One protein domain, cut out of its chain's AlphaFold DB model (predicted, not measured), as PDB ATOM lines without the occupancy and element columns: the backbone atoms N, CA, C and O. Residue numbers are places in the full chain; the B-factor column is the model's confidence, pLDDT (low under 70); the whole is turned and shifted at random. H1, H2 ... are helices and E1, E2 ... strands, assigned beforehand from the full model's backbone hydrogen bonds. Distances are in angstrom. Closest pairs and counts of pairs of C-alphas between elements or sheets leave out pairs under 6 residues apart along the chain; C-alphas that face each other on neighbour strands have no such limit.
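This is residues 23 to 91 of the 91 residues of the protein "Sulfatase" of Porphyromonadaceae bacterium (UniProt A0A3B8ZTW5). A sheet of four antiparallel strands is covered on one face by a single long helix, H1, which runs slantwise to the strands and sticks out beyond the sheet with residues 85 to 91, of which 85 to 89 belong to H1. The sheet's other face is bare, and the unnamed stretch of residues 23 to 33 makes a loop at the side of E1. The printed part has 69 residues, with four named strands followed by one named helix, E1 E2 E3 E4 H1; the sheet's order is E1 - E2 - E3 - E4, and the class is mixed, helices and strands. The whole is compact, with a radius of gyration of the C-alphas of 12.0 A, and flat, spanning 37 by 34 by 15 A.

E1, residues 34 to 39, is an edge strand and forms a hairpin with E2, residues 42 to 47; N 37 and O 44 are 3.0 A apart, within hydrogen-bond range. E2 forms the next hairpin with E3, residues 50 to 55, where N 45 and O 52 are 2.8 A apart. E3 forms a hairpin with the other edge strand, E4, residues 60 to 65, where N 53 and O 63 are 2.8 A apart. The four strands are a meander, each the antiparallel neighbour of the one before. E1 and E4 are apart. H1, residues 70 to 89, is on the sheet at a height of 8.6 A, and together they make two layers, a helix on one face of a sheet. It lies over E1, E2 and, only just, with 3 of its C-alphas, E3; on the local plane its line stands at 57 degrees to that of E1. The closest C-alphas of E2 and H1 are those of Phe 45 and Gly 77, 5.6 A apart; those of E3 and H1 are Ser 52 and Arg 73, 6.1 A apart. In H1 every O i to N i+4 pair is within hydrogen-bond range.

E1 begins at C-alpha 34, (9.767, 41.395, -8.068), and measures 17.0 A from first to last C-alpha. E2 and E3 each measure 17.2 A, and E4 measures 14.4 A. H1 begins at C-alpha 70, (21.669, 45.647, -3.146), and ends at C-alpha 89, (16.968, 17.940, -6.834), 28.3 A away.

The two C-alphas farthest apart are those of Ala 68 and Arg 91, 37.3 A. The printed part has no cut and ends at the chain's last residue, 91. The four links between named elements are tight. The mean pLDDT of the printed part is 78.8, and the model's confidence is under 70 in residues 23 to 32 and 89 to 91.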
ATOM      1  N   SER A  23      13.614  31.221 -16.114       43.44
ATOM      2  CA  SER A  23      12.815  32.336 -15.569       43.44
ATOM      3  C   SER A  23      11.442  31.822 -15.151       43.44
ATOM      4  O   SER A  23      10.524  31.777 -15.968       43.44
ATOM      5  N   ASN A  24      11.283  31.420 -13.890       48.16
ATOM      6  CA  ASN A  24       9.949  31.238 -13.327       48.16
ATOM      7  C   ASN A  24       9.402  32.615 -12.938       48.16
ATOM      8  O   ASN A  24       9.797  33.200 -11.932       48.16
ATOM      9  N   ASN A  25       8.487  33.122 -13.761       43.53
ATOM     10  CA  ASN A  25       7.601  34.225 -13.411       43.53
ATOM     11  C   ASN A  25       6.789  33.845 -12.160       43.53
ATOM     12  O   ASN A  25       5.767  33.173 -12.268       43.53
ATOM     13  N   MET A  26       7.211  34.291 -10.978       44.06
ATOM     14  CA  MET A  26       6.378  34.286  -9.771       44.06
ATOM     15  C   MET A  26       5.416  35.482  -9.812       44.06
ATOM     16  O   MET A  26       5.516  36.412  -9.021       44.06
ATOM     17  N   VAL A  27       4.496  35.488 -10.782       40.44
ATOM     18  CA  VAL A  27       3.396  36.465 -10.834       40.44
ATOM     19  C   VAL A  27       2.223  35.880 -10.057       40.44
ATOM     20  O   VAL A  27       1.287  35.328 -10.629       40.44
ATOM     21  N   ASP A  28       2.306  35.976  -8.733       40.06
ATOM     22  CA  ASP A  28       1.148  35.864  -7.852       40.06
ATOM     23  C   ASP A  28       0.799  37.273  -7.359       40.06
ATOM     24  O   ASP A  28       1.640  37.988  -6.817       40.06
ATOM     25  N   SER A  29      -0.446  37.690  -7.575       42.03
ATOM     26  CA  SER A  29      -0.981  39.032  -7.293       42.03
ATOM     27  C   SER A  29      -0.960  39.455  -5.812       42.03
ATOM     28  O   SER A  29      -1.370  40.569  -5.491       42.03
ATOM     29  N   LEU A  30      -0.485  38.586  -4.915       45.22
ATOM     30  CA  LEU A  30      -0.292  38.835  -3.481       45.22
ATOM     31  C   LEU A  30       1.178  38.968  -3.056       45.22
ATOM     32  O   LEU A  30       1.441  39.263  -1.888       45.22
ATOM     33  N   GLN A  31       2.133  38.759  -3.963       53.59
ATOM     34  CA  GLN A  31       3.556  38.827  -3.640       53.59
ATOM     35  C   GLN A  31       4.155  40.198  -3.983       53.59
ATOM     36  O   GLN A  31       3.684  40.865  -4.909       53.59
ATOM     37  N   PRO A  32       5.177  40.658  -3.229       57.62
ATOM     38  CA  PRO A  32       5.897  41.883  -3.562       57.62
ATOM     39  C   PRO A  32       6.316  41.852  -5.034       57.62
ATOM     40  O   PRO A  32       6.767  40.824  -5.526       57.62
ATOM     41  N   ALA A  33       6.131  42.965  -5.746       73.06
ATOM     42  CA  ALA A  33       6.431  43.038  -7.172       73.06
ATOM     43  C   ALA A  33       7.946  42.920  -7.398       73.06
ATOM     44  O   ALA A  33       8.676  43.914  -7.320       73.06
ATOM     45  N   TYR A  34       8.408  41.698  -7.651       79.81
ATOM     46  CA  TYR A  34       9.767  41.395  -8.068       79.81
ATOM     47  C   TYR A  34       9.761  40.509  -9.316       79.81
ATOM     48  O   TYR A  34       8.828  39.747  -9.564       79.81
ATOM     49  N   ALA A  35      10.817  40.614 -10.111       82.00
ATOM     50  CA  ALA A  35      11.127  39.707 -11.198       82.00
ATOM     51  C   ALA A  35      12.442  38.994 -10.879       82.00
ATOM     52  O   ALA A  35      13.430  39.620 -10.492       82.00
ATOM     53  N   PHE A  36      12.444  37.677 -11.053       83.38
ATOM     54  CA  PHE A  36      13.620  36.836 -10.884       83.38
ATOM     55  C   PHE A  36      13.852  36.025 -12.154       83.38
ATOM     56  O   PHE A  36      12.915  35.478 -12.736       83.38
ATOM     57  N   TYR A  37      15.111  35.924 -12.561       78.38
ATOM     58  CA  TYR A  37      15.535  35.038 -13.634       78.38
ATOM     59  C   TYR A  37      16.871  34.399 -13.283       78.38
ATOM     60  O   TYR A  37      17.735  35.055 -12.705       78.38
ATOM     61  N   SER A  38      17.074  33.143 -13.668       78.50
ATOM     62  CA  SER A  38      18.384  32.501 -13.607       78.50
ATOM     63  C   SER A  38      18.875  32.068 -14.983       78.50
ATOM     64  O   SER A  38      18.116  31.896 -15.945       78.50
ATOM     65  N   TYR A  39      20.193  31.972 -15.081       76.44
ATOM     66  CA  TYR A  39      20.938  31.619 -16.277       76.44
ATOM     67  C   TYR A  39      22.128  30.762 -15.919       76.44
ATOM     68  O   TYR A  39      22.353  30.465 -14.745       76.44
ATOM     69  N   ASN A  40      22.871  30.334 -16.935       75.62
ATOM     70  CA  ASN A  40      24.030  29.504 -16.686       75.62
ATOM     71  C   ASN A  40      24.997  30.246 -15.754       75.62
ATOM     72  O   ASN A  40      25.470  31.330 -16.089       75.62
ATOM     73  N   ASN A  41      25.230  29.679 -14.572       80.19
ATOM     74  CA  ASN A  41      26.088  30.247 -13.537       80.19
ATOM     75  C   ASN A  41      25.673  31.634 -13.012       80.19
ATOM     76  O   ASN A  41      26.529  32.392 -12.568       80.19
ATOM     77  N   GLY A  42      24.388  31.998 -13.007       86.44
ATOM     78  CA  GLY A  42      23.995  33.280 -12.420       86.44
ATOM     79  C   GLY A  42      22.501  33.531 -12.307       86.44
ATOM     80  O   GLY A  42      21.662  32.717 -12.698       86.44
ATOM     81  N   PHE A  43      22.165  34.690 -11.746       87.56
ATOM     82  CA  PHE A  43      20.783  35.135 -11.598       87.56
ATOM     83  C   PHE A  43      20.644  36.657 -11.635       87.56
ATOM     84  O   PHE A  43      21.587  37.401 -11.365       87.56
ATOM     85  N   GLY A  44      19.437  37.124 -11.935       88.38
ATOM     86  CA  GLY A  44      19.012  38.504 -11.768       88.38
ATOM     87  C   GLY A  44      17.784  38.605 -10.872       88.38
ATOM     88  O   GLY A  44      16.880  37.773 -10.931       88.38
ATOM     89  N   PHE A  45      17.768  39.642 -10.041       88.06
ATOM     90  CA  PHE A  45      16.673  39.994  -9.149       88.06
ATOM     91  C   PHE A  45      16.344  41.478  -9.323       88.06
ATOM     92  O   PHE A  45      17.210  42.345  -9.174       88.06
ATOM     93  N   ILE A  46      15.092  41.767  -9.654       87.31
ATOM     94  CA  ILE A  46      14.575  43.114  -9.892       87.31
ATOM     95  C   ILE A  46      13.384  43.309  -8.969       87.31
ATOM     96  O   ILE A  46      12.486  42.479  -8.965       87.31
ATOM     97  N   ASP A  47      13.336  44.401  -8.226       86.88
ATOM     98  CA  ASP A  47      12.165  44.794  -7.449       86.88
ATOM     99  C   ASP A  47      11.961  46.313  -7.508       86.88
ATOM    100  O   ASP A  47      12.655  47.040  -8.221       86.88
ATOM    101  N   THR A  48      11.000  46.808  -6.734       88.12
ATOM    102  CA  THR A  48      10.725  48.251  -6.617       88.12
ATOM    103  C   THR A  48      11.914  49.085  -6.118       88.12
ATOM    104  O   THR A  48      11.914  50.302  -6.294       88.12
ATOM    105  N   THR A  49      12.929  48.462  -5.510       89.19
ATOM    106  CA  THR A  49      14.129  49.127  -4.989       89.19
ATOM    107  C   THR A  49      15.264  49.176  -6.004       89.19
ATOM    108  O   THR A  49      16.149  50.016  -5.857       89.19
ATOM    109  N   GLY A  50      15.256  48.313  -7.023       88.75
ATOM    110  CA  GLY A  50      16.249  48.315  -8.089       88.75
ATOM    111  C   GLY A  50      16.513  46.945  -8.702       88.75
ATOM    112  O   GLY A  50      15.709  46.023  -8.620       88.75
ATOM    113  N   VAL A  51      17.682  46.819  -9.319       88.62
ATOM    114  CA  VAL A  51      18.168  45.612  -9.986       88.62
ATOM    115  C   VAL A  51      19.501  45.171  -9.390       88.62
ATOM    116  O   VAL A  51      20.399  45.986  -9.150       88.62
ATOM    117  N   SER A  52      19.623  43.866  -9.175       93.69
ATOM    118  CA  SER A  52      20.872  43.189  -8.844       93.69
ATOM    119  C   SER A  52      21.043  41.957  -9.734       93.69
ATOM    120  O   SER A  52      20.154  41.113  -9.800       93.69
ATOM    121  N   VAL A  53      22.186  41.840 -10.404       90.00
ATOM    122  CA  VAL A  53      22.569  40.662 -11.199       90.00
ATOM    123  C   VAL A  53      23.844  40.090 -10.612       90.00
ATOM    124  O   VAL A  53      24.768  40.846 -10.311       90.00
ATOM    125  N   TYR A  54      23.893  38.776 -10.445       89.81
ATOM    126  CA  TYR A  54      24.975  38.071  -9.776       89.81
ATOM    127  C   TYR A  54      25.489  36.914 -10.626       89.81
ATOM    128  O   TYR A  54      24.708  36.115 -11.141       89.81
ATOM    129  N   ASP A  55      26.809  36.831 -10.718       86.56
ATOM    130  CA  ASP A  55      27.549  35.727 -11.313       86.56
ATOM    131  C   ASP A  55      28.009  34.780 -10.196       86.56
ATOM    132  O   ASP A  55      28.742  35.169  -9.280       86.56
ATOM    133  N   CYS A  56      27.532  33.540 -10.260       83.06
ATOM    134  CA  CYS A  56      27.863  32.468  -9.332       83.06
ATOM    135  C   CYS A  56      29.248  31.863  -9.591       83.06
ATOM    136  O   CYS A  56      29.853  31.398  -8.632       83.06
ATOM    137  N   GLU A  57      29.764  31.879 -10.824       83.38
ATOM    138  CA  GLU A  57      31.120  31.400 -11.141       83.38
ATOM    139  C   GLU A  57      32.183  32.355 -10.599       83.38
ATOM    140  O   GLU A  57      33.157  31.933  -9.980       83.38
ATOM    141  N   SER A  58      31.978  33.655 -10.801       83.94
ATOM    142  CA  SER A  58      32.904  34.692 -10.329       83.94
ATOM    143  C   SER A  58      32.664  35.110  -8.873       83.94
ATOM    144  O   SER A  58      33.423  35.930  -8.346       83.94
ATOM    145  N   GLU A  59      31.588  34.609  -8.256       87.88
ATOM    146  CA  GLU A  59      31.064  34.996  -6.939       87.88
ATOM    147  C   GLU A  59      30.919  36.515  -6.749       87.88
ATOM    148  O   GLU A  59      31.224  37.075  -5.692       87.88
ATOM    149  N   LYS A  60      30.470  37.219  -7.793       88.88
ATOM    150  CA  LYS A  60      30.443  38.687  -7.811       88.88
ATOM    151  C   LYS A  60      29.173  39.243  -8.444       88.88
ATOM    152  O   LYS A  60      28.635  38.665  -9.389       88.88
ATOM    153  N   PRO A  61      28.699  40.405  -7.967       88.12
ATOM    154  CA  PRO A  61      27.628  41.122  -8.635       88.12
ATOM    155  C   PRO A  61      28.120  41.709  -9.966       88.12
ATOM    156  O   PRO A  61      29.148  42.380 -10.018       88.12
ATOM    157  N   LEU A  62      27.360  41.479 -11.037       86.56
ATOM    158  CA  LEU A  62      27.593  42.061 -12.361       86.56
ATOM    159  C   LEU A  62      26.896  43.414 -12.520       86.56
ATOM    160  O   LEU A  62      27.424  44.323 -13.157       86.56
ATOM    161  N   ILE A  63      25.694  43.550 -11.954       88.94
ATOM    162  CA  ILE A  63      24.899  44.779 -12.009       88.94
ATOM    163  C   ILE A  63      24.352  45.054 -10.621       88.94
ATOM    164  O   ILE A  63      23.744  44.178 -10.013       88.94
ATOM    165  N   ILE A  64      24.519  46.288 -10.155       91.81
ATOM    166  CA  ILE A  64      23.852  46.807  -8.967       91.81
ATOM    167  C   ILE A  64      23.371  48.216  -9.273       91.81
ATOM    168  O   ILE A  64      24.184  49.105  -9.530       91.81
ATOM    169  N   LYS A  65      22.053  48.428  -9.267       90.25
ATOM    170  CA  LYS A  65      21.460  49.760  -9.440       90.25
ATOM    171  C   LYS A  65      20.133  49.859  -8.686       90.25
ATOM    172  O   LYS A  65      19.218  49.123  -9.043       90.25
ATOM    173  N   PRO A  66      19.975  50.778  -7.717       89.69
ATOM    174  CA  PRO A  66      21.005  51.580  -7.049       89.69
ATOM    175  C   PRO A  66      21.840  50.727  -6.075       89.69
ATOM    176  O   PRO A  66      21.459  49.606  -5.757       89.69
ATOM    177  N   GLU A  67      22.957  51.257  -5.565       90.00
ATOM    178  CA  GLU A  67      23.770  50.559  -4.547       90.00
ATOM    179  C   GLU A  67      22.970  50.296  -3.262       90.00
ATOM    180  O   GLU A  67      23.088  49.249  -2.634       90.00
ATOM    181  N   ALA A  68      22.067  51.213  -2.910       90.94
ATOM    182  CA  ALA A  68      21.165  51.030  -1.784       90.94
ATOM    183  C   ALA A  68      20.250  49.803  -1.978       90.94
ATOM    184  O   ALA A  68      19.612  49.623  -3.022       90.94
ATOM    185  N   GLY A  69      20.171  48.961  -0.944       87.44
ATOM    186  CA  GLY A  69      19.326  47.762  -0.936       87.44
ATOM    187  C   GLY A  69      19.849  46.603  -1.791       87.44
ATOM    188  O   GLY A  69      19.142  45.612  -1.966       87.44
ATOM    189  N   ASN A  70      21.073  46.695  -2.319       90.81
ATOM    190  CA  ASN A  70      21.669  45.647  -3.146       90.81
ATOM    191  C   ASN A  70      21.835  44.314  -2.408       90.81
ATOM    192  O   ASN A  70      21.529  43.273  -2.984       90.81
ATOM    193  N   GLU A  71      22.242  44.347  -1.141       92.75
ATOM    194  CA  GLU A  71      22.432  43.183  -0.281       92.75
ATOM    195  C   GLU A  71      21.130  42.401  -0.135       92.75
ATOM    196  O   GLU A  71      21.126  41.182  -0.270       92.75
ATOM    197  N   ILE A  72      20.008  43.102   0.053       92.44
ATOM    198  CA  ILE A  72      18.683  42.486   0.175       92.44
ATOM    199  C   ILE A  72      18.309  41.788  -1.134       92.44
ATOM    200  O   ILE A  72      17.955  40.612  -1.120       92.44
ATOM    201  N   ARG A  73      18.453  42.471  -2.276       92.88
ATOM    202  CA  ARG A  73      18.154  41.884  -3.594       92.88
ATOM    203  C   ARG A  73      19.044  40.680  -3.908       92.88
ATOM    204  O   ARG A  73      18.557  39.672  -4.412       92.88
ATOM    205  N   LEU A  74      20.336  40.754  -3.585       92.50
ATOM    206  CA  LEU A  74      21.276  39.648  -3.778       92.50
ATOM    207  C   LEU A  74      20.947  38.459  -2.874       92.50
ATOM    208  O   LEU A  74      20.957  37.325  -3.344       92.50
ATOM    209  N   ASN A  75      20.627  38.703  -1.605       93.38
ATOM    210  CA  ASN A  75      20.259  37.648  -0.666       93.38
ATOM    211  C   ASN A  75      18.941  36.977  -1.067       93.38
ATOM    212  O   ASN A  75      18.872  35.750  -1.079       93.38
ATOM    213  N   ASN A  76      17.939  37.757  -1.479       89.56
ATOM    214  CA  ASN A  76      16.674  37.226  -1.987       89.56
ATOM    215  C   ASN A  76      16.894  36.372  -3.240       89.56
ATOM    216  O   ASN A  76      16.394  35.254  -3.318       89.56
ATOM    217  N   GLY A  77      17.691  36.856  -4.196       88.44
ATOM    218  CA  GLY A  77      18.016  36.091  -5.397       88.44
ATOM    219  C   GLY A  77      18.800  34.805  -5.104       88.44
ATOM    220  O   GLY A  77      18.482  33.766  -5.677       88.44
ATOM    221  N   LYS A  78      19.750  34.826  -4.157       90.25
ATOM    222  CA  LYS A  78      20.468  33.621  -3.698       90.25
ATOM    223  C   LYS A  78      19.528  32.608  -3.044       90.25
ATOM    224  O   LYS A  78      19.603  31.427  -3.371       90.25
ATOM    225  N   ALA A  79      18.638  33.058  -2.159       88.12
ATOM    226  CA  ALA A  79      17.677  32.192  -1.477       88.12
ATOM    227  C   ALA A  79      16.689  31.542  -2.459       88.12
ATOM    228  O   ALA A  79      16.416  30.345  -2.366       88.12
ATOM    229  N   LEU A  80      16.199  32.308  -3.438       84.06
ATOM    230  CA  LEU A  80      15.345  31.786  -4.504       84.06
ATOM    231  C   LEU A  80      16.081  30.763  -5.367       84.06
ATOM    232  O   LEU A  80      15.541  29.693  -5.630       84.06
ATOM    233  N   LEU A  81      17.320  31.057  -5.768       84.44
ATOM    234  CA  LEU A  81      18.124  30.133  -6.561       84.44
ATOM    235  C   LEU A  81      18.383  28.817  -5.810       84.44
ATOM    236  O   LEU A  81      18.218  27.753  -6.397       84.44
ATOM    237  N   GLN A  82      18.732  28.881  -4.521       83.88
ATOM    238  CA  GLN A  82      18.895  27.691  -3.674       83.88
ATOM    239  C   GLN A  82      17.599  26.880  -3.590       83.88
ATOM    240  O   GLN A  82      17.614  25.689  -3.875       83.88
ATOM    241  N   THR A  83      16.471  27.540  -3.320       79.50
ATOM    242  CA  THR A  83      15.157  26.880  -3.243       79.50
ATOM    243  C   THR A  83      14.790  26.181  -4.556       79.50
ATOM    244  O   THR A  83      14.253  25.077  -4.541       79.50
ATOM    245  N   LEU A  84      15.098  26.796  -5.703       75.25
ATOM    246  CA  LEU A  84      14.862  26.202  -7.020       75.25
ATOM    247  C   LEU A  84      15.727  24.959  -7.263       75.25
ATOM    248  O   LEU A  84      15.235  23.979  -7.822       75.25
ATOM    249  N   TYR A  85      17.000  24.986  -6.860       76.25
ATOM    250  CA  TYR A  85      17.876  23.816  -6.961       76.25
ATOM    251  C   TYR A  85      17.441  22.692  -6.024       76.25
ATOM    252  O   TYR A  85      17.449  21.533  -6.440       76.25
ATOM    253  N   ASP A  86      17.026  23.024  -4.804       74.75
ATOM    254  CA  ASP A  86      16.523  22.053  -3.833       74.75
ATOM    255  C   ASP A  86      15.233  21.383  -4.336       74.75
ATOM    256  O   ASP A  86      15.126  20.157  -4.300       74.75
ATOM    257  N   ASP A  87      14.281  22.151  -4.885       70.81
ATOM    258  CA  ASP A  87      13.046  21.610  -5.475       70.81
ATOM    259  C   ASP A  87      13.345  20.700  -6.676       70.81
ATOM    260  O   ASP A  87      12.844  19.576  -6.745       70.81
ATOM    261  N   LEU A  88      14.232  21.132  -7.582       71.06
ATOM    262  CA  LEU A  88      14.628  20.336  -8.744       71.06
ATOM    263  C   LEU A  88      15.357  19.045  -8.349       71.06
ATOM    264  O   LEU A  88      15.126  18.013  -8.970       71.06
ATOM    265  N   GLY A  89      16.227  19.098  -7.338       69.00
ATOM    266  CA  GLY A  89      16.968  17.940  -6.834       69.00
ATOM    267  C   GLY A  89      16.121  16.975  -6.001       69.00
ATOM    268  O   GLY A  89      16.518  15.828  -5.807       69.00
ATOM    269  N   SER A  90      14.963  17.425  -5.513       68.75
ATOM    270  CA  SER A  90      14.005  16.602  -4.764       68.75
ATOM    271  C   SER A  90      13.017  15.818  -5.642       68.75
ATOM    272  O   SER A  90      12.241  15.018  -5.114       68.75
ATOM    273  N   ARG A  91      13.044  16.032  -6.963       51.94
ATOM    274  CA  ARG A  91      12.248  15.312  -7.970       51.94
ATOM    275  C   ARG A  91      13.022  14.164  -8.604       51.94
ATOM    276  O   ARG A  91      12.364  13.134  -8.877       51.94
TER     277      ARG A  91